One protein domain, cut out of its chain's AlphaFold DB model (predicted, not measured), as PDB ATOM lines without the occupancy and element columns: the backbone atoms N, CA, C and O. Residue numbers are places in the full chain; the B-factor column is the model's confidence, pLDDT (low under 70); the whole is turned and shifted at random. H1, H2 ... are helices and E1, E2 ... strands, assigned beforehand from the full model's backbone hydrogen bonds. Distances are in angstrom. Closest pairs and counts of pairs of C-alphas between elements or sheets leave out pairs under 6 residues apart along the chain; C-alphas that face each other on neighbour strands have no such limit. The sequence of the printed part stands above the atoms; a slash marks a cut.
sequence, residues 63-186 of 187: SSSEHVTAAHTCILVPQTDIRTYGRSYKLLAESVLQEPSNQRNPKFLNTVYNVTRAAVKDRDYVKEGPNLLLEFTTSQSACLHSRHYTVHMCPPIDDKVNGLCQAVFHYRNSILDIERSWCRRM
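This is residues 63 to 186 of the 187 residues of the protein "Putative cystatin" of Rhipicephalus microplus (UniProt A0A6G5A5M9). One long, twisted antiparallel sheet of five strands curls round a single helix, H2, like a half-closed hand. The short helix H1 leads into H2 and packs on the sheet only at E2, while the short strand E1 adds to E2's edge near one end of the elongated body. The printed part has 124 residues, with two named helices and five named strands in the order E1 H1 H2 E2 E3 E4 E5, and the strands lie side by side as E1 E2 E3 E4 E5. The class is mixed, helices and strands; the whole is compact, with a radius of gyration of the C-alphas of 15.5 A, and spans 48 by 29 by 23 A.

Start with E2, residues 108 to 121, which runs 33.5 A from C-alpha 108 at (4.707, 3.646, 79.482) and bends by 68 degrees at residue 116. E3, residues 131 to 144, covers 32.3 A and bends by 76 degrees at residue 140. E4, residues 156 to 172, covers 32.0 A and bends by 114 degrees at residue 159. E5, residues 175 to 185, runs 29.4 A to C-alpha 185 at (7.684, 17.564, 77.142), bending by 53 degrees at residue 180. Find E1, residues 74 to 76, at C-alpha 74, (14.791, 31.781, 98.087); it is 6.9 A long. H1 is residues 79 to 84, 8.6 A, and H2 is residues 86 to 96, 15.6 A.

E2 to E5 form a meander, each strand the antiparallel neighbour of the one before, in three hairpins. Look for N 113 and O 137, 2.8 A apart, between E2 and E3; N 136 and O 165, 2.9 A, between E3 and E4; and N 166 and O 182, 2.9 A, between E4 and E5. Edge strand E1 is antiparallel to E2, with N 75 and O 120 at 2.9 A. H2 is on the sheet, which curls round it; its closest C-alphas to E2 are those of Glu 94 and Val 112, 6.1 A, and to E5 those of Val 96 and Ser 181, 6.9 A. H1 is on the sheet too, with the C-alphas of Ile 82 and Ala 118 the closest to E2 at 7.2 A. H1 and H2 are close but not clearly touching, 7.5 A between the C-alphas of Ile 82 and Tyr 89, and about perpendicular at 85 degrees. E2 and E5 are apart. Every O i to N i+4 pair is within hydrogen-bond range in H1, and 6 of 7 in H2.

The C-alphas of Thr 69 and Ser 146 are the two farthest apart, 49.8 A. The printed part has no cut, and its long links are H2 to E2 and E3 to E4. Its mean pLDDT is 78.7; look for values under 70 at residues 64 to 72, 100 to 106, 123 to 129 and 145 to 153.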
ATOM      1  N   SER A  63      22.212  32.028  94.522       79.12
ATOM      2  CA  SER A  63      23.181  30.991  94.890       79.12
ATOM      3  C   SER A  63      23.651  31.179  96.332       79.12
ATOM      4  O   SER A  63      23.994  32.287  96.730       79.12
ATOM      5  N   SER A  64      23.757  30.090  97.101       67.44
ATOM      6  CA  SER A  64      24.211  30.116  98.507       67.44
ATOM      7  C   SER A  64      25.598  30.753  98.734       67.44
ATOM      8  O   SER A  64      25.950  31.023  99.880       67.44
ATOM      9  N   SER A  65      26.404  30.955  97.687       57.72
ATOM     10  CA  SER A  65      27.717  31.611  97.763       57.72
ATOM     11  C   SER A  65      27.652  33.139  97.765       57.72
ATOM     12  O   SER A  65      28.658  33.787  98.044       57.72
ATOM     13  N   GLU A  66      26.509  33.727  97.416       58.50
ATOM     14  CA  GLU A  66      26.301  35.171  97.506       58.50
ATOM     15  C   GLU A  66      26.001  35.539  98.963       58.50
ATOM     16  O   GLU A  66      25.374  34.764  99.683       58.50
ATOM     17  N   HIS A  67      26.489  36.694  99.433       50.69
ATOM     18  CA  HIS A  67      26.246  37.151 100.803       50.69
ATOM     19  C   HIS A  67      24.737  37.207 101.078       50.69
ATOM     20  O   HIS A  67      24.054  38.150 100.679       50.69
ATOM     21  N   VAL A  68      24.233  36.178 101.767       53.09
ATOM     22  CA  VAL A  68      22.825  36.020 102.121       53.09
ATOM     23  C   VAL A  68      22.464  37.117 103.117       53.09
ATOM     24  O   VAL A  68      22.666  36.994 104.322       53.09
ATOM     25  N   THR A  69      21.968  38.242 102.609       52.72
ATOM     26  CA  THR A  69      21.290  39.232 103.444       52.72
ATOM     27  C   THR A  69      19.921  38.679 103.835       52.72
ATOM     28  O   THR A  69      19.315  37.924 103.073       52.72
ATOM     29  N   ALA A  70      19.403  39.089 104.995       52.72
ATOM     30  CA  ALA A  70      18.115  38.652 105.552       52.72
ATOM     31  C   ALA A  70      16.875  38.909 104.652       52.72
ATOM     32  O   ALA A  70      15.755  38.621 105.057       52.72
ATOM     33  N   ALA A  71      17.058  39.461 103.447       57.06
ATOM     34  CA  ALA A  71      16.013  39.716 102.460       57.06
ATOM     35  C   ALA A  71      15.820  38.574 101.438       57.06
ATOM     36  O   ALA A  71      14.816  38.566 100.725       57.06
ATOM     37  N   HIS A  72      16.754  37.620 101.334       61.66
ATOM     38  CA  HIS A  72      16.664  36.556 100.333       61.66
ATOM     39  C   HIS A  72      15.772  35.423 100.829       61.66
ATOM     40  O   HIS A  72      16.174  34.589 101.633       61.66
ATOM     41  N   THR A  73      14.546  35.401 100.315       76.56
ATOM     42  CA  THR A  73      13.541  34.393 100.666       76.56
ATOM     43  C   THR A  73      13.681  33.105  99.863       76.56
ATOM     44  O   THR A  73      12.997  32.156 100.197       76.56
ATOM     45  N   CYS A  74      14.537  33.020  98.834       84.56
ATOM     46  CA  CYS A  74      14.791  31.781  98.087       84.56
ATOM     47  C   CYS A  74      16.282  31.553  97.822       84.56
ATOM     48  O   CYS A  74      16.938  32.398  97.214       84.56
ATOM     49  N   ILE A  75      16.801  30.391  98.230       87.75
ATOM     50  CA  ILE A  75      18.220  30.032  98.121       87.75
ATOM     51  C   ILE A  75      18.361  28.717  97.355       87.75
ATOM     52  O   ILE A  75      17.755  27.706  97.717       87.75
ATOM     53  N   LEU A  76      19.180  28.721  96.303       89.94
ATOM     54  CA  LEU A  76      19.529  27.529  95.535       89.94
ATOM     55  C   LEU A  76      20.410  26.589  96.362       89.94
ATOM     56  O   LEU A  76      21.428  26.991  96.931       89.94
ATOM     57  N   VAL A  77      20.035  25.313  96.358       89.69
ATOM     58  CA  VAL A  77      20.823  24.227  96.935       89.69
ATOM     59  C   VAL A  77      22.042  23.980  96.036       89.69
ATOM     60  O   VAL A  77      21.881  23.810  94.822       89.69
ATOM     61  N   PRO A  78      23.265  23.930  96.593       89.38
ATOM     62  CA  PRO A  78      24.465  23.628  95.824       89.38
ATOM     63  C   PRO A  78      24.368  22.296  95.070       89.38
ATOM     64  O   PRO A  78      23.836  21.305  95.571       89.38
ATOM     65  N   GLN A  79      24.967  22.223  93.879       89.44
ATOM     66  CA  GLN A  79      24.977  20.991  93.073       89.44
ATOM     67  C   GLN A  79      25.651  19.807  93.787       89.44
ATOM     68  O   GLN A  79      25.291  18.654  93.555       89.44
ATOM     69  N   THR A  80      26.612  20.068  94.676       88.88
ATOM     70  CA  THR A  80      27.235  19.043  95.530       88.88
ATOM     71  C   THR A  80      26.228  18.398  96.474       88.88
ATOM     72  O   THR A  80      26.249  17.180  96.661       88.88
ATOM     73  N   ASP A  81      25.305  19.188  97.010       87.69
ATOM     74  CA  ASP A  81      24.299  18.738  97.968       87.69
ATOM     75  C   ASP A  81      23.174  18.009  97.241       87.69
ATOM     76  O   ASP A  81      22.720  16.966  97.707       87.69
ATOM     77  N   ILE A  82      22.801  18.467  96.040       89.31
ATOM     78  CA  ILE A  82      21.890  17.727  95.155       89.31
ATOM     79  C   ILE A  82      22.468  16.347  94.825       89.31
ATOM     80  O   ILE A  82      21.736  15.365  94.836       89.31
ATOM     81  N   ARG A  83      23.777  16.225  94.582       88.19
ATOM     82  CA  ARG A  83      24.418  14.916  94.355       88.19
ATOM     83  C   ARG A  83      24.453  14.060  95.622       88.19
ATOM     84  O   ARG A  83      24.196  12.862  95.547       88.19
ATOM     85  N   THR A  84      24.735  14.669  96.772       87.31
ATOM     86  CA  THR A  84      24.862  13.971  98.063       87.31
ATOM     87  C   THR A  84      23.509  13.467  98.577       87.31
ATOM     88  O   THR A  84      23.379  12.307  98.963       87.31
ATOM     89  N   TYR A  85      22.476  14.308  98.516       87.56
ATOM     90  CA  TYR A  85      21.115  14.017  98.983       87.56
ATOM     91  C   TYR A  85      20.149  13.676  97.840       87.56
ATOM     92  O   TYR A  85      18.932  13.621  98.035       87.56
ATOM     93  N   GLY A  86      20.675  13.404  96.644       84.56
ATOM     94  CA  GLY A  86      19.894  13.254  95.413       84.56
ATOM     95  C   GLY A  86      18.825  12.176  95.476       84.56
ATOM     96  O   GLY A  86      17.775  12.320  94.859       84.56
ATOM     97  N   ARG A  87      19.030  11.130  96.286       87.06
ATOM     98  CA  ARG A  87      18.014  10.094  96.511       87.06
ATOM     99  C   ARG A  87      16.739  10.662  97.140       87.06
ATOM    100  O   ARG A  87      15.651  10.289  96.711       87.06
ATOM    101  N   SER A  88      16.864  11.552  98.122       89.12
ATOM    102  CA  SER A  88      15.719  12.174  98.795       89.12
ATOM    103  C   SER A  88      14.978  13.117  97.854       89.12
ATOM    104  O   SER A  88      13.758  13.035  97.741       89.12
ATOM    105  N   TYR A  89      15.703  13.946  97.098       91.00
ATOM    106  CA  TYR A  89      15.083  14.815  96.096       91.00
ATOM    107  C   TYR A  89      14.412  14.027  94.974       91.00
ATOM    108  O   TYR A  89      13.315  14.376  94.551       91.00
ATOM    109  N   LYS A  90      15.027  12.925  94.531       89.75
ATOM    110  CA  LYS A  90      14.437  12.035  93.531       89.75
ATOM    111  C   LYS A  90      13.143  11.411  94.045       89.75
ATOM    112  O   LYS A  90      12.156  11.428  93.329       89.75
ATOM    113  N   LEU A  91      13.111  10.930  95.289       88.31
ATOM    114  CA  LEU A  91      11.894  10.393  95.911       88.31
ATOM    115  C   LEU A  91      10.737  11.398  95.924       88.31
ATOM    116  O   LEU A  91       9.600  11.023  95.646       88.31
ATOM    117  N   LEU A  92      11.035  12.662  96.220       89.44
ATOM    118  CA  LEU A  92      10.046  13.739  96.192       89.44
ATOM    119  C   LEU A  92       9.600  14.065  94.766       89.44
ATOM    120  O   LEU A  92       8.412  14.159  94.497       89.44
ATOM    121  N   ALA A  93      10.527  14.174  93.817       90.94
ATOM    122  CA  ALA A  93      10.181  14.383  92.413       90.94
ATOM    123  C   ALA A  93       9.311  13.239  91.846       90.94
ATOM    124  O   ALA A  93       8.419  13.465  91.033       90.94
ATOM    125  N   GLU A  94       9.516  12.010  92.316       88.31
ATOM    126  CA  GLU A  94       8.732  10.848  91.903       88.31
ATOM    127  C   GLU A  94       7.293  10.851  92.445       88.31
ATOM    128  O   GLU A  94       6.408  10.260  91.820       88.31
ATOM    129  N   SER A  95       7.019  11.522  93.571       86.00
ATOM    130  CA  SER A  95       5.636  11.692  94.044       86.00
ATOM    131  C   SER A  95       4.841  12.646  93.147       86.00
ATOM    132  O   SER A  95       3.643  12.449  92.960       86.00
ATOM    133  N   VAL A  96       5.507  13.600  92.490       87.75
ATOM    134  CA  VAL A  96       4.884  14.529  91.529       87.75
ATOM    135  C   VAL A  96       4.376  13.805  90.281       87.75
ATOM    136  O   VAL A  96       3.311  14.128  89.753       87.75
ATOM    137  N   LEU A  97       5.102  12.787  89.809       83.00
ATOM    138  CA  LEU A  97       4.701  11.991  88.641       83.00
ATOM    139  C   LEU A  97       3.512  11.053  88.926       83.00
ATOM    140  O   LEU A  97       2.869  10.556  87.998       83.00
ATOM    141  N   GLN A  98       3.191  10.827  90.202       76.44
ATOM    142  CA  GLN A  98       2.009  10.063  90.604       76.44
ATOM    143  C   GLN A  98       0.718  10.876  90.526       76.44
ATOM    144  O   GLN A  98      -0.359  10.279  90.519       76.44
ATOM    145  N   GLU A  99       0.798  12.206  90.438       70.31
ATOM    146  CA  GLU A  99      -0.397  13.031  90.309       70.31
ATOM    147  C   GLU A  99      -1.134  12.709  88.995       70.31
ATOM    148  O   GLU A  99      -0.532  12.765  87.916       70.31
ATOM    149  N   PRO A 100      -2.447  12.406  89.035       61.22
ATOM    150  CA  PRO A 100      -3.216  12.048  87.841       61.22
ATOM    151  C   PRO A 100      -3.175  13.112  86.734       61.22
ATOM    152  O   PRO A 100      -3.236  12.784  85.550       61.22
ATOM    153  N   SER A 101      -3.032  14.389  87.106       55.78
ATOM    154  CA  SER A 101      -2.864  15.535  86.199       55.78
ATOM    155  C   SER A 101      -1.641  15.404  85.285       55.78
ATOM    156  O   SER A 101      -1.684  15.855  84.137       55.78
ATOM    157  N   ASN A 102      -0.583  14.746  85.764       57.47
ATOM    158  CA  ASN A 102       0.685  14.565  85.058       57.47
ATOM    159  C   ASN A 102       0.715  13.272  84.217       57.47
ATOM    160  O   ASN A 102       1.615  13.072  83.399       57.47
ATOM    161  N   GLN A 103      -0.306  12.417  84.337       61.78
ATOM    162  CA  GLN A 103      -0.406  11.130  83.645       61.78
ATOM    163  C   GLN A 103      -1.272  11.212  82.377       61.78
ATOM    164  O   GLN A 103      -2.299  10.547  82.242       61.78
ATOM    165  N   ARG A 104      -0.866  12.021  81.386       57.28
ATOM    166  CA  ARG A 104      -1.549  12.058  80.074       57.28
ATOM    167  C   ARG A 104      -1.168  10.872  79.186       57.28
ATOM    168  O   ARG A 104      -0.298  10.981  78.323       57.28
ATOM    169  N   ASN A 105      -1.850   9.752  79.427       55.56
ATOM    170  CA  ASN A 105      -2.019   8.563  78.580       55.56
ATOM    171  C   ASN A 105      -0.819   8.118  77.699       55.56
ATOM    172  O   ASN A 105      -0.974   7.960  76.482       55.56
ATOM    173  N   PRO A 106       0.386   7.900  78.258       64.19
ATOM    174  CA  PRO A 106       1.444   7.179  77.563       64.19
ATOM    175  C   PRO A 106       1.317   5.660  77.801       64.19
ATOM    176  O   PRO A 106       0.912   5.211  78.870       64.19
ATOM    177  N   LYS A 107       1.714   4.837  76.816       71.31
ATOM    178  CA  LYS A 107       1.802   3.366  76.975       71.31
ATOM    179  C   LYS A 107       2.712   2.970  78.153       71.31
ATOM    180  O   LYS A 107       2.482   1.948  78.798       71.31
ATOM    181  N   PHE A 108       3.712   3.805  78.430       73.19
ATOM    182  CA  PHE A 108       4.707   3.646  79.482       73.19
ATOM    183  C   PHE A 108       4.726   4.867  80.401       73.19
ATOM    184  O   PHE A 108       4.616   5.988  79.918       73.19
ATOM    185  N   LEU A 109       4.887   4.661  81.705       79.38
ATOM    186  CA  LEU A 109       4.987   5.742  82.689       79.38
ATOM    187  C   LEU A 109       6.298   6.517  82.518       79.38
ATOM    188  O   LEU A 109       7.278   5.962  82.025       79.38
ATOM    189  N   ASN A 110       6.337   7.770  82.963       84.81
ATOM    190  CA  ASN A 110       7.593   8.502  83.115       84.81
ATOM    191  C   ASN A 110       8.194   8.233  84.500       84.81
ATOM    192  O   ASN A 110       7.460   7.990  85.455       84.81
ATOM    193  N   THR A 111       9.518   8.311  84.595       87.38
ATOM    194  CA  THR A 111      10.286   8.299  85.851       87.38
ATOM    195  C   THR A 111      11.208   9.510  85.884       87.38
ATOM    196  O   THR A 111      11.538  10.092  84.839       87.38
ATOM    197  N   VAL A 112      11.637   9.904  87.080       90.38
ATOM    198  CA  VAL A 112      12.631  10.954  87.264       90.38
ATOM    199  C   VAL A 112      13.979  10.459  86.746       90.38
ATOM    200  O   VAL A 112      14.572   9.513  87.273       90.38
ATOM    201  N   TYR A 113      14.492  11.135  85.722       90.12
ATOM    202  CA  TYR A 113      15.836  10.901  85.209       90.12
ATOM    203  C   TYR A 113      16.860  11.513  86.169       90.12
ATOM    204  O   TYR A 113      17.629  10.788  86.806       90.12
ATOM    205  N   ASN A 114      16.793  12.834  86.361       91.88
ATOM    206  CA  ASN A 114      17.688  13.564  87.253       91.88
ATOM    207  C   ASN A 114      17.021  14.807  87.865       91.88
ATOM    208  O   ASN A 114      16.198  15.447  87.216       91.88
ATOM    209  N   VAL A 115      17.426  15.187  89.077       93.69
ATOM    210  CA  VAL A 115      17.072  16.477  89.689       93.69
ATOM    211  C   VAL A 115      18.119  17.500  89.253       93.69
ATOM    212  O   VAL A 115      19.305  17.326  89.524       93.69
ATOM    213  N   THR A 116      17.697  18.536  88.530       93.56
ATOM    214  CA  THR A 116      18.602  19.524  87.918       93.56
ATOM    215  C   THR A 116      18.829  20.725  88.818       93.56
ATOM    216  O   THR A 116      19.956  21.214  88.911       93.56
ATOM    217  N   ARG A 117      17.781  21.192  89.503       93.69
ATOM    218  CA  ARG A 117      17.851  22.320  90.436       93.69
ATOM    219  C   ARG A 117      17.003  22.030  91.667       93.69
ATOM    220  O   ARG A 117      15.961  21.384  91.581       93.69
ATOM    221  N   ALA A 118      17.445  22.534  92.808       92.94
ATOM    222  CA  ALA A 118      16.665  22.548  94.032       92.94
ATOM    223  C   ALA A 118      16.864  23.895  94.724       92.94
ATOM    224  O   ALA A 118      17.947  24.477  94.646       92.94
ATOM    225  N   ALA A 119      15.830  24.391  95.389       91.44
ATOM    226  CA  ALA A 119      15.905  25.604  96.184       91.44
ATOM    227  C   ALA A 119      15.063  25.466  97.447       91.44
ATOM    228  O   ALA A 119      14.038  24.782  97.452       91.44
ATOM    229  N   VAL A 120      15.481  26.144  98.505       88.56
ATOM    230  CA  VAL A 120      14.678  26.313  99.710       88.56
ATOM    231  C   VAL A 120      14.160  27.736  99.700       88.56
ATOM    232  O   VAL A 120      14.943  28.686  99.628       88.56
ATOM    233  N   LYS A 121      12.839  27.878  99.735       84.06
ATOM    234  CA  LYS A 121      12.176  29.165  99.844       84.06
ATOM    235  C   LYS A 121      11.639  29.322 101.255       84.06
ATOM    236  O   LYS A 121      10.726  28.605 101.656       84.06
ATOM    237  N   ASP A 122      12.223  30.248 101.994       72.44
ATOM    238  CA  ASP A 122      11.753  30.604 103.316       72.44
ATOM    239  C   ASP A 122      10.395  31.310 103.206       72.44
ATOM    240  O   ASP A 122      10.200  32.267 102.445       72.44
ATOM    241  N   ARG A 123       9.436  30.784 103.954       63.94
ATOM    242  CA  ARG A 123       8.100  31.330 104.143       63.94
ATOM    243  C   ARG A 123       7.939  31.433 105.646       63.94
ATOM    244  O   ARG A 123       8.307  30.475 106.312       63.94
ATOM    245  N   ASP A 124       7.412  32.557 106.150       58.53
ATOM    246  CA  ASP A 124       7.245  32.866 107.584       58.53
ATOM    247  C   ASP A 124       7.376  31.621 108.488       58.53
ATOM    248  O   ASP A 124       6.393  30.906 108.731       58.53
ATOM    249  N   TYR A 125       8.608  31.348 108.960       51.12
ATOM    250  CA  TYR A 125       8.984  30.127 109.700       51.12
ATOM    251  C   TYR A 125       8.043  29.843 110.879       51.12
ATOM    252  O   TYR A 125       7.877  28.706 111.311       51.12
ATOM    253  N   VAL A 126       7.416  30.902 111.395       52.88
ATOM    254  CA  VAL A 126       6.499  30.909 112.534       52.88
ATOM    255  C   VAL A 126       5.158  30.224 112.226       52.88
ATOM    256  O   VAL A 126       4.479  29.796 113.158       52.88
ATOM    257  N   LYS A 127       4.746  30.116 110.955       56.94
ATOM    258  CA  LYS A 127       3.412  29.604 110.585       56.94
ATOM    259  C   LYS A 127       3.431  28.382 109.675       56.94
ATOM    260  O   LYS A 127       2.565  27.525 109.835       56.94
ATOM    261  N   GLU A 128       4.353  28.318 108.716       61.56
ATOM    262  CA  GLU A 128       4.178  27.431 107.554       61.56
ATOM    263  C   GLU A 128       5.447  26.696 107.084       61.56
ATOM    264  O   GLU A 128       5.365  25.895 106.163       61.56
ATOM    265  N   GLY A 129       6.591  26.864 107.761       61.78
ATOM    266  CA  GLY A 129       7.836  26.169 107.406       61.78
ATOM    267  C   GLY A 129       8.376  26.533 106.009       61.78
ATOM    268  O   GLY A 129       7.739  27.268 105.252       61.78
ATOM    269  N   PRO A 130       9.578  26.054 105.644       73.88
ATOM    270  CA  PRO A 130      10.157  26.363 104.345       73.88
ATOM    271  C   PRO A 130       9.478  25.570 103.221       73.88
ATOM    272  O   PRO A 130       9.181  24.380 103.362       73.88
ATOM    273  N   ASN A 131       9.319  26.213 102.066       84.44
ATOM    274  CA  ASN A 131       8.974  25.538 100.824       84.44
ATOM    275  C   ASN A 131      10.234  24.932 100.197       84.44
ATOM    276  O   ASN A 131      11.279  25.579 100.113       84.44
ATOM    277  N   LEU A 132      10.125  23.708  99.690       90.19
ATOM    278  CA  LEU A 132      11.156  23.100  98.854       90.19
ATOM    279  C   LEU A 132      10.723  23.201  97.394       90.19
ATOM    280  O   LEU A 132       9.631  22.781  97.032       90.19
ATOM    281  N   LEU A 133      11.580  23.748  96.544       92.62
ATOM    282  CA  LEU A 133      11.349  23.857  95.112       92.62
ATOM    283  C   LEU A 133      12.284  22.889  94.403       92.62
ATOM    284  O   LEU A 133      13.488  22.917  94.651       92.62
ATOM    285  N   LEU A 134      11.747  22.056  93.516       94.88
ATOM    286  CA  LEU A 134      12.528  21.120  92.713       94.88
ATOM    287  C   LEU A 134      12.291  21.368  91.232       94.88
ATOM    288  O   LEU A 134      11.152  21.528  90.802       94.88
ATOM    289  N   GLU A 135      13.365  21.311  90.460       95.06
ATOM    290  CA  GLU A 135      13.330  21.079  89.027       95.06
ATOM    291  C   GLU A 135      13.979  19.736  88.731       95.06
ATOM    292  O   GLU A 135      15.061  19.412  89.233       95.06
ATOM    293  N   PHE A 136      13.314  18.947  87.901       94.50
ATOM    294  CA  PHE A 136      13.793  17.635  87.528       94.50
ATOM    295  C   PHE A 136      13.411  17.296  86.095       94.50
ATOM    296  O   PHE A 136      12.454  17.808  85.519       94.50
ATOM    297  N   THR A 137      14.198  16.406  85.518       93.00
ATOM    298  CA  THR A 137      13.994  15.875  84.179       93.00
ATOM    299  C   THR A 137      13.334  14.516  84.263       93.00
ATOM    300  O   THR A 137      13.574  13.744  85.197       93.00
ATOM    301  N   THR A 138      12.505  14.211  83.274       90.81
ATOM    302  CA  THR A 138      11.842  12.916  83.155       90.81
ATOM    303  C   THR A 138      12.386  12.142  81.974       90.81
ATOM    304  O   THR A 138      12.882  12.713  81.003       90.81
ATOM    305  N   SER A 139      12.255  10.829  82.061       89.69
ATOM    306  CA  SER A 139      12.511   9.893  80.969       89.69
ATOM    307  C   SER A 139      11.393   8.861  80.938       89.69
ATOM    308  O   SER A 139      10.640   8.702  81.908       89.69
ATOM    309  N   GLN A 140      11.264   8.165  79.816       87.56
ATOM    310  CA  GLN A 140      10.300   7.082  79.705       87.56
ATOM    311  C   GLN A 140      10.781   5.887  80.535       87.56
ATOM    312  O   GLN A 140      11.903   5.419  80.369       87.56
ATOM    313  N   SER A 141       9.925   5.373  81.412       85.62
ATOM    314  CA  SER A 141      10.219   4.195  82.231       85.62
ATOM    315  C   SER A 141       9.812   2.896  81.538       85.62
ATOM    316  O   SER A 141       8.944   2.885  80.664       85.62
ATOM    317  N   ALA A 142      10.386   1.772  81.966       81.81
ATOM    318  CA  ALA A 142      10.007   0.441  81.484       81.81
ATOM    319  C   ALA A 142       8.609  -0.013  81.960       81.81
ATOM    320  O   ALA A 142       8.089  -1.032  81.498       81.81
ATOM    321  N   CYS A 143       7.984   0.728  82.880       78.25
ATOM    322  CA  CYS A 143       6.695   0.376  83.458       78.25
ATOM    323  C   CYS A 143       5.527   0.763  82.557       78.25
ATOM    324  O   CYS A 143       5.418   1.895  82.090       78.25
ATOM    325  N   LEU A 144       4.591  -0.169  82.382       72.88
ATOM    326  CA  LEU A 144       3.311   0.095  81.734       72.88
ATOM    327  C   LEU A 144       2.392   0.895  82.662       72.88
ATOM    328  O   LEU A 144       2.337   0.638  83.864       72.88
ATOM    329  N   HIS A 145       1.603   1.795  82.078       66.81
ATOM    330  CA  HIS A 145       0.627   2.625  82.798       66.81
ATOM    331  C   HIS A 145      -0.446   1.815  83.558       66.81
ATOM    332  O   HIS A 145      -1.026   2.298  84.520       66.81
ATOM    333  N   SER A 146      -0.682   0.556  83.170       56.88
ATOM    334  CA  SER A 146      -1.689  -0.335  83.764       56.88
ATOM    335  C   SER A 146      -1.274  -1.027  85.071       56.88
ATOM    336  O   SER A 146      -2.048  -1.830  85.596       56.88
ATOM    337  N   ARG A 147      -0.069  -0.774  85.601       57.66
ATOM    338  CA  ARG A 147       0.398  -1.345  86.877       57.66
ATOM    339  C   ARG A 147       0.533  -0.259  87.938       57.66
ATOM    340  O   ARG A 147       0.930   0.858  87.625       57.66
ATOM    341  N   HIS A 148       0.235  -0.608  89.193       56.31
ATOM    342  CA  HIS A 148       0.462   0.273  90.341       56.31
ATOM    343  C   HIS A 148       1.907   0.776  90.332       56.31
ATOM    344  O   HIS A 148       2.850  -0.011  90.442       56.31
ATOM    345  N   TYR A 149       2.065   2.091  90.173       56.88
ATOM    346  CA  TYR A 149       3.360   2.746  90.214       56.88
ATOM    347  C   TYR A 149       3.967   2.580  91.602       56.88
ATOM    348  O   TYR A 149       3.347   2.927  92.605       56.88
ATOM    349  N   THR A 150       5.189   2.066  91.667       58.03
ATOM    350  CA  THR A 150       6.016   2.178  92.867       58.03
ATOM    351  C   THR A 150       7.313   2.854  92.459       58.03
ATOM    352  O   THR A 150       7.994   2.408  91.537       58.03
ATOM    353  N   VAL A 151       7.644   3.934  93.170       54.28
ATOM    354  CA  VAL A 151       8.778   4.853  92.936       54.28
ATOM    355  C   VAL A 151      10.125   4.146  92.722       54.28
ATOM    356  O   VAL A 151      11.063   4.704  92.163       54.28
ATOM    357  N   HIS A 152      10.242   2.895  93.160       57.75
ATOM    358  CA  HIS A 152      11.480   2.127  93.143       57.75
ATOM    359  C   HIS A 152      11.562   1.050  92.057       57.75
ATOM    360  O   HIS A 152      12.605   0.413  91.945       57.75
ATOM    361  N   MET A 153      10.503   0.818  91.272       66.31
ATOM    362  CA  MET A 153      10.432  -0.342  90.367       66.31
ATOM    363  C   MET A 153      10.365   0.008  88.878       66.31
ATOM    364  O   MET A 153      10.275  -0.895  88.049       66.31
ATOM    365  N   CYS A 154      10.433   1.293  88.526       77.06
ATOM    366  CA  CYS A 154      10.241   1.764  87.155       77.06
ATOM    367  C   CYS A 154      11.482   2.490  86.626       77.06
ATOM    368  O   CYS A 154      11.468   3.713  86.529       77.06
ATOM    369  N   PRO A 155      12.567   1.763  86.293       79.56
ATOM    370  CA  PRO A 155      13.774   2.382  85.763       79.56
ATOM    371  C   PRO A 155      13.526   3.000  84.376       79.56
ATOM    372  O   PRO A 155      12.604   2.566  83.668       79.56
ATOM    373  N   PRO A 156      14.350   3.981  83.971       83.12
ATOM    374  CA  PRO A 156      14.334   4.524  82.615       83.12
ATOM    375  C   PRO A 156      14.650   3.434  81.576       83.12
ATOM    376  O   PRO A 156      15.462   2.548  81.842       83.12
ATOM    377  N   ILE A 157      13.991   3.473  80.411       83.62
ATOM    378  CA  ILE A 157      14.256   2.545  79.288       83.62
ATOM    379  C   ILE A 157      15.569   2.905  78.593       83.62
ATOM    380  O   ILE A 157      16.316   2.020  78.181       83.62
ATOM    381  N   ASP A 158      15.818   4.199  78.442       81.12
ATOM    382  CA  ASP A 158      16.977   4.765  77.773       81.12
ATOM    383  C   ASP A 158      17.460   6.021  78.512       81.12
ATOM    384  O   ASP A 158      16.814   6.529  79.431       81.12
ATOM    385  N   ASP A 159      18.610   6.540  78.090       82.62
ATOM    386  CA  ASP A 159      19.160   7.797  78.599       82.62
ATOM    387  C   ASP A 159      18.505   9.035  77.956       82.62
ATOM    388  O   ASP A 159      19.062  10.136  77.992       82.62
ATOM    389  N   LYS A 160      17.322   8.884  77.337       87.25
ATOM    390  CA  LYS A 160      16.646   9.988  76.660       87.25
ATOM    391  C   LYS A 160      15.740  10.738  77.634       87.25
ATOM    392  O   LYS A 160      14.667  10.281  78.035       87.25
ATOM    393  N   VAL A 161      16.139  11.968  77.941       89.94
ATOM    394  CA  VAL A 161      15.271  12.938  78.610       89.94
ATOM    395  C   VAL A 161      14.116  13.315  77.679       89.94
ATOM    396  O   VAL A 161      14.332  13.650  76.517       89.94
ATOM    397  N   ASN A 162      12.886  13.257  78.192       88.62
ATOM    398  CA  ASN A 162      11.659  13.530  77.435       88.62
ATOM    399  C   ASN A 162      10.780  14.624  78.062       88.62
ATOM    400  O   ASN A 162       9.701  14.933  77.547       88.62
ATOM    401  N   GLY A 163      11.212  15.211  79.179       89.50
ATOM    402  CA  GLY A 163      10.445  16.242  79.863       89.50
ATOM    403  C   GLY A 163      11.215  16.998  80.936       89.50
ATOM    404  O   GLY A 163      12.210  16.511  81.477       89.50
ATOM    405  N   LEU A 164      10.722  18.202  81.221       91.75
ATOM    406  CA  LEU A 164      11.112  19.055  82.339       91.75
ATOM    407  C   LEU A 164       9.912  19.222  83.251       91.75
ATOM    408  O   LEU A 164       8.827  19.560  82.775       91.75
ATOM    409  N   CYS A 165      10.113  19.047  84.543       91.69
ATOM    410  CA  CYS A 165       9.099  19.295  85.544       91.69
ATOM    411  C   CYS A 165       9.646  20.215  86.623       91.69
ATOM    412  O   CYS A 165      10.831  20.162  86.961       91.69
ATOM    413  N   GLN A 166       8.754  21.009  87.200       93.56
ATOM    414  CA  GLN A 166       9.024  21.726  88.432       93.56
ATOM    415  C   GLN A 166       7.903  21.496  89.436       93.56
ATOM    416  O   GLN A 166       6.735  21.343  89.069       93.56
ATOM    417  N   ALA A 167       8.263  21.484  90.712       91.44
ATOM    418  CA  ALA A 167       7.319  21.326  91.803       91.44
ATOM    419  C   ALA A 167       7.694  22.204  92.993       91.44
ATOM    420  O   ALA A 167       8.872  22.392  93.302       91.44
ATOM    421  N   VAL A 168       6.664  22.711  93.662       90.25
ATOM    422  CA  VAL A 168       6.753  23.389  94.950       90.25
ATOM    423  C   VAL A 168       6.155  22.460  95.990       90.25
ATOM    424  O   VAL A 168       4.994  22.066  95.887       90.25
ATOM    425  N   PHE A 169       6.954  22.132  96.989       89.38
ATOM    426  CA  PHE A 169       6.548  21.384  98.159       89.38
ATOM    427  C   PHE A 169       6.412  22.337  99.335       89.38
ATOM    428  O   PHE A 169       7.279  23.187  99.545       89.38
ATOM    429  N   HIS A 170       5.354  22.163 100.110       86.56
ATOM    430  CA  HIS A 170       5.066  22.964 101.289       86.56
ATOM    431  C   HIS A 170       5.064  22.067 102.522       86.56
ATOM    432  O   HIS A 170       4.430  21.009 102.534       86.56
ATOM    433  N   TYR A 171       5.805  22.477 103.550       79.62
ATOM    434  CA  TYR A 171       5.944  21.707 104.778       79.62
ATOM    435  C   TYR A 171       4.942  22.172 105.835       79.62
ATOM    436  O   TYR A 171       5.188  23.125 106.568       79.62
ATOM    437  N   ARG A 172       3.817  21.471 105.973       73.81
ATOM    438  CA  ARG A 172       2.760  21.830 106.925       73.81
ATOM    439  C   ARG A 172       2.511  20.701 107.916       73.81
ATOM    440  O   ARG A 172       2.329  19.557 107.524       73.81
ATOM    441  N   ASN A 173       2.444  21.019 109.212       73.75
ATOM    442  CA  ASN A 173       2.136  20.051 110.280       73.75
ATOM    443  C   ASN A 173       3.019  18.786 110.250       73.75
ATOM    444  O   ASN A 173       2.537  17.681 110.493       73.75
ATOM    445  N   SER A 174       4.304  18.948 109.937       70.88
ATOM    446  CA  SER A 174       5.263  17.849 109.777       70.88
ATOM    447  C   SER A 174       5.052  16.936 108.563       70.88
ATOM    448  O   SER A 174       5.642  15.859 108.493       70.88
ATOM    449  N   ILE A 175       4.236  17.363 107.599       78.38
ATOM    450  CA  ILE A 175       3.982  16.670 106.336       78.38
ATOM    451  C   ILE A 175       4.467  17.564 105.195       78.38
ATOM    452  O   ILE A 175       4.235  18.772 105.199       78.38
ATOM    453  N   LEU A 176       5.169  16.971 104.230       82.31
ATOM    454  CA  LEU A 176       5.592  17.654 103.014       82.31
ATOM    455  C   LEU A 176       4.607  17.317 101.888       82.31
ATOM    456  O   LEU A 176       4.621  16.195 101.382       82.31
ATOM    457  N   ASP A 177       3.783  18.286 101.502       85.62
ATOM    458  CA  ASP A 177       2.771  18.136 100.452       85.62
ATOM    459  C   ASP A 177       3.180  18.872  99.175       85.62
ATOM    460  O   ASP A 177       3.921  19.858  99.215       85.62
ATOM    461  N   ILE A 178       2.674  18.415  98.029       88.25
ATOM    462  CA  ILE A 178       2.830  19.120  96.753       88.25
ATOM    463  C   ILE A 178       1.850  20.298  96.751       88.25
ATOM    464  O   ILE A 178       0.635  20.112  96.752       88.25
ATOM    465  N   GLU A 179       2.371  21.523  96.753       85.69
ATOM    466  CA  GLU A 179       1.551  22.730  96.638       85.69
ATOM    467  C   GLU A 179       1.132  22.945  95.180       85.69
ATOM    468  O   GLU A 179      -0.039  23.194  94.885       85.69
ATOM    469  N   ARG A 180       2.107  22.875  94.262       85.81
ATOM    470  CA  ARG A 180       1.919  23.038  92.815       85.81
ATOM    471  C   ARG A 180       2.979  22.261  92.053       85.81
ATOM    472  O   ARG A 180       4.135  22.215  92.467       85.81
ATOM    473  N   SER A 181       2.602  21.739  90.894       88.88
ATOM    474  CA  SER A 181       3.513  21.087  89.962       88.88
ATOM    475  C   SER A 181       3.176  21.457  88.518       88.88
ATOM    476  O   SER A 181       2.040  21.818  88.200       88.88
ATOM    477  N   TRP A 182       4.168  21.393  87.635       86.94
ATOM    478  CA  TRP A 182       3.942  21.368  86.194       86.94
ATOM    479  C   TRP A 182       5.020  20.540  85.505       86.94
ATOM    480  O   TRP A 182       6.143  20.424  85.990       86.94
ATOM    481  N   CYS A 183       4.672  19.998  84.341       86.38
ATOM    482  CA  CYS A 183       5.577  19.248  83.485       86.38
ATOM    483  C   CYS A 183       5.375  19.650  82.022       86.38
ATOM    484  O   CYS A 183       4.245  19.802  81.554       86.38
ATOM    485  N   ARG A 184       6.473  19.776  81.276       85.50
ATOM    486  CA  ARG A 184       6.491  20.015  79.829       85.50
ATOM    487  C   ARG A 184       7.317  18.929  79.149       85.50
ATOM    488  O   ARG A 184       8.374  18.562  79.649       85.50
ATOM    489  N   ARG A 185       6.867  18.447  77.987       82.69
ATOM    490  CA  ARG A 185       7.684  17.564  77.142       82.69
ATOM    491  C   ARG A 185       8.829  18.331  76.489       82.69
ATOM    492  O   ARG A 185       8.637  19.458  76.033       82.69
ATOM    493  N   MET A 186       9.994  17.701  76.452       81.06
ATOM    494  CA  MET A 186      11.112  18.123  75.617       81.06
ATOM    495  C   MET A 186      11.078  17.255  74.356       81.06
ATOM    496  O   MET A 186      11.032  16.029  74.480       81.06
TER     497      MET A 186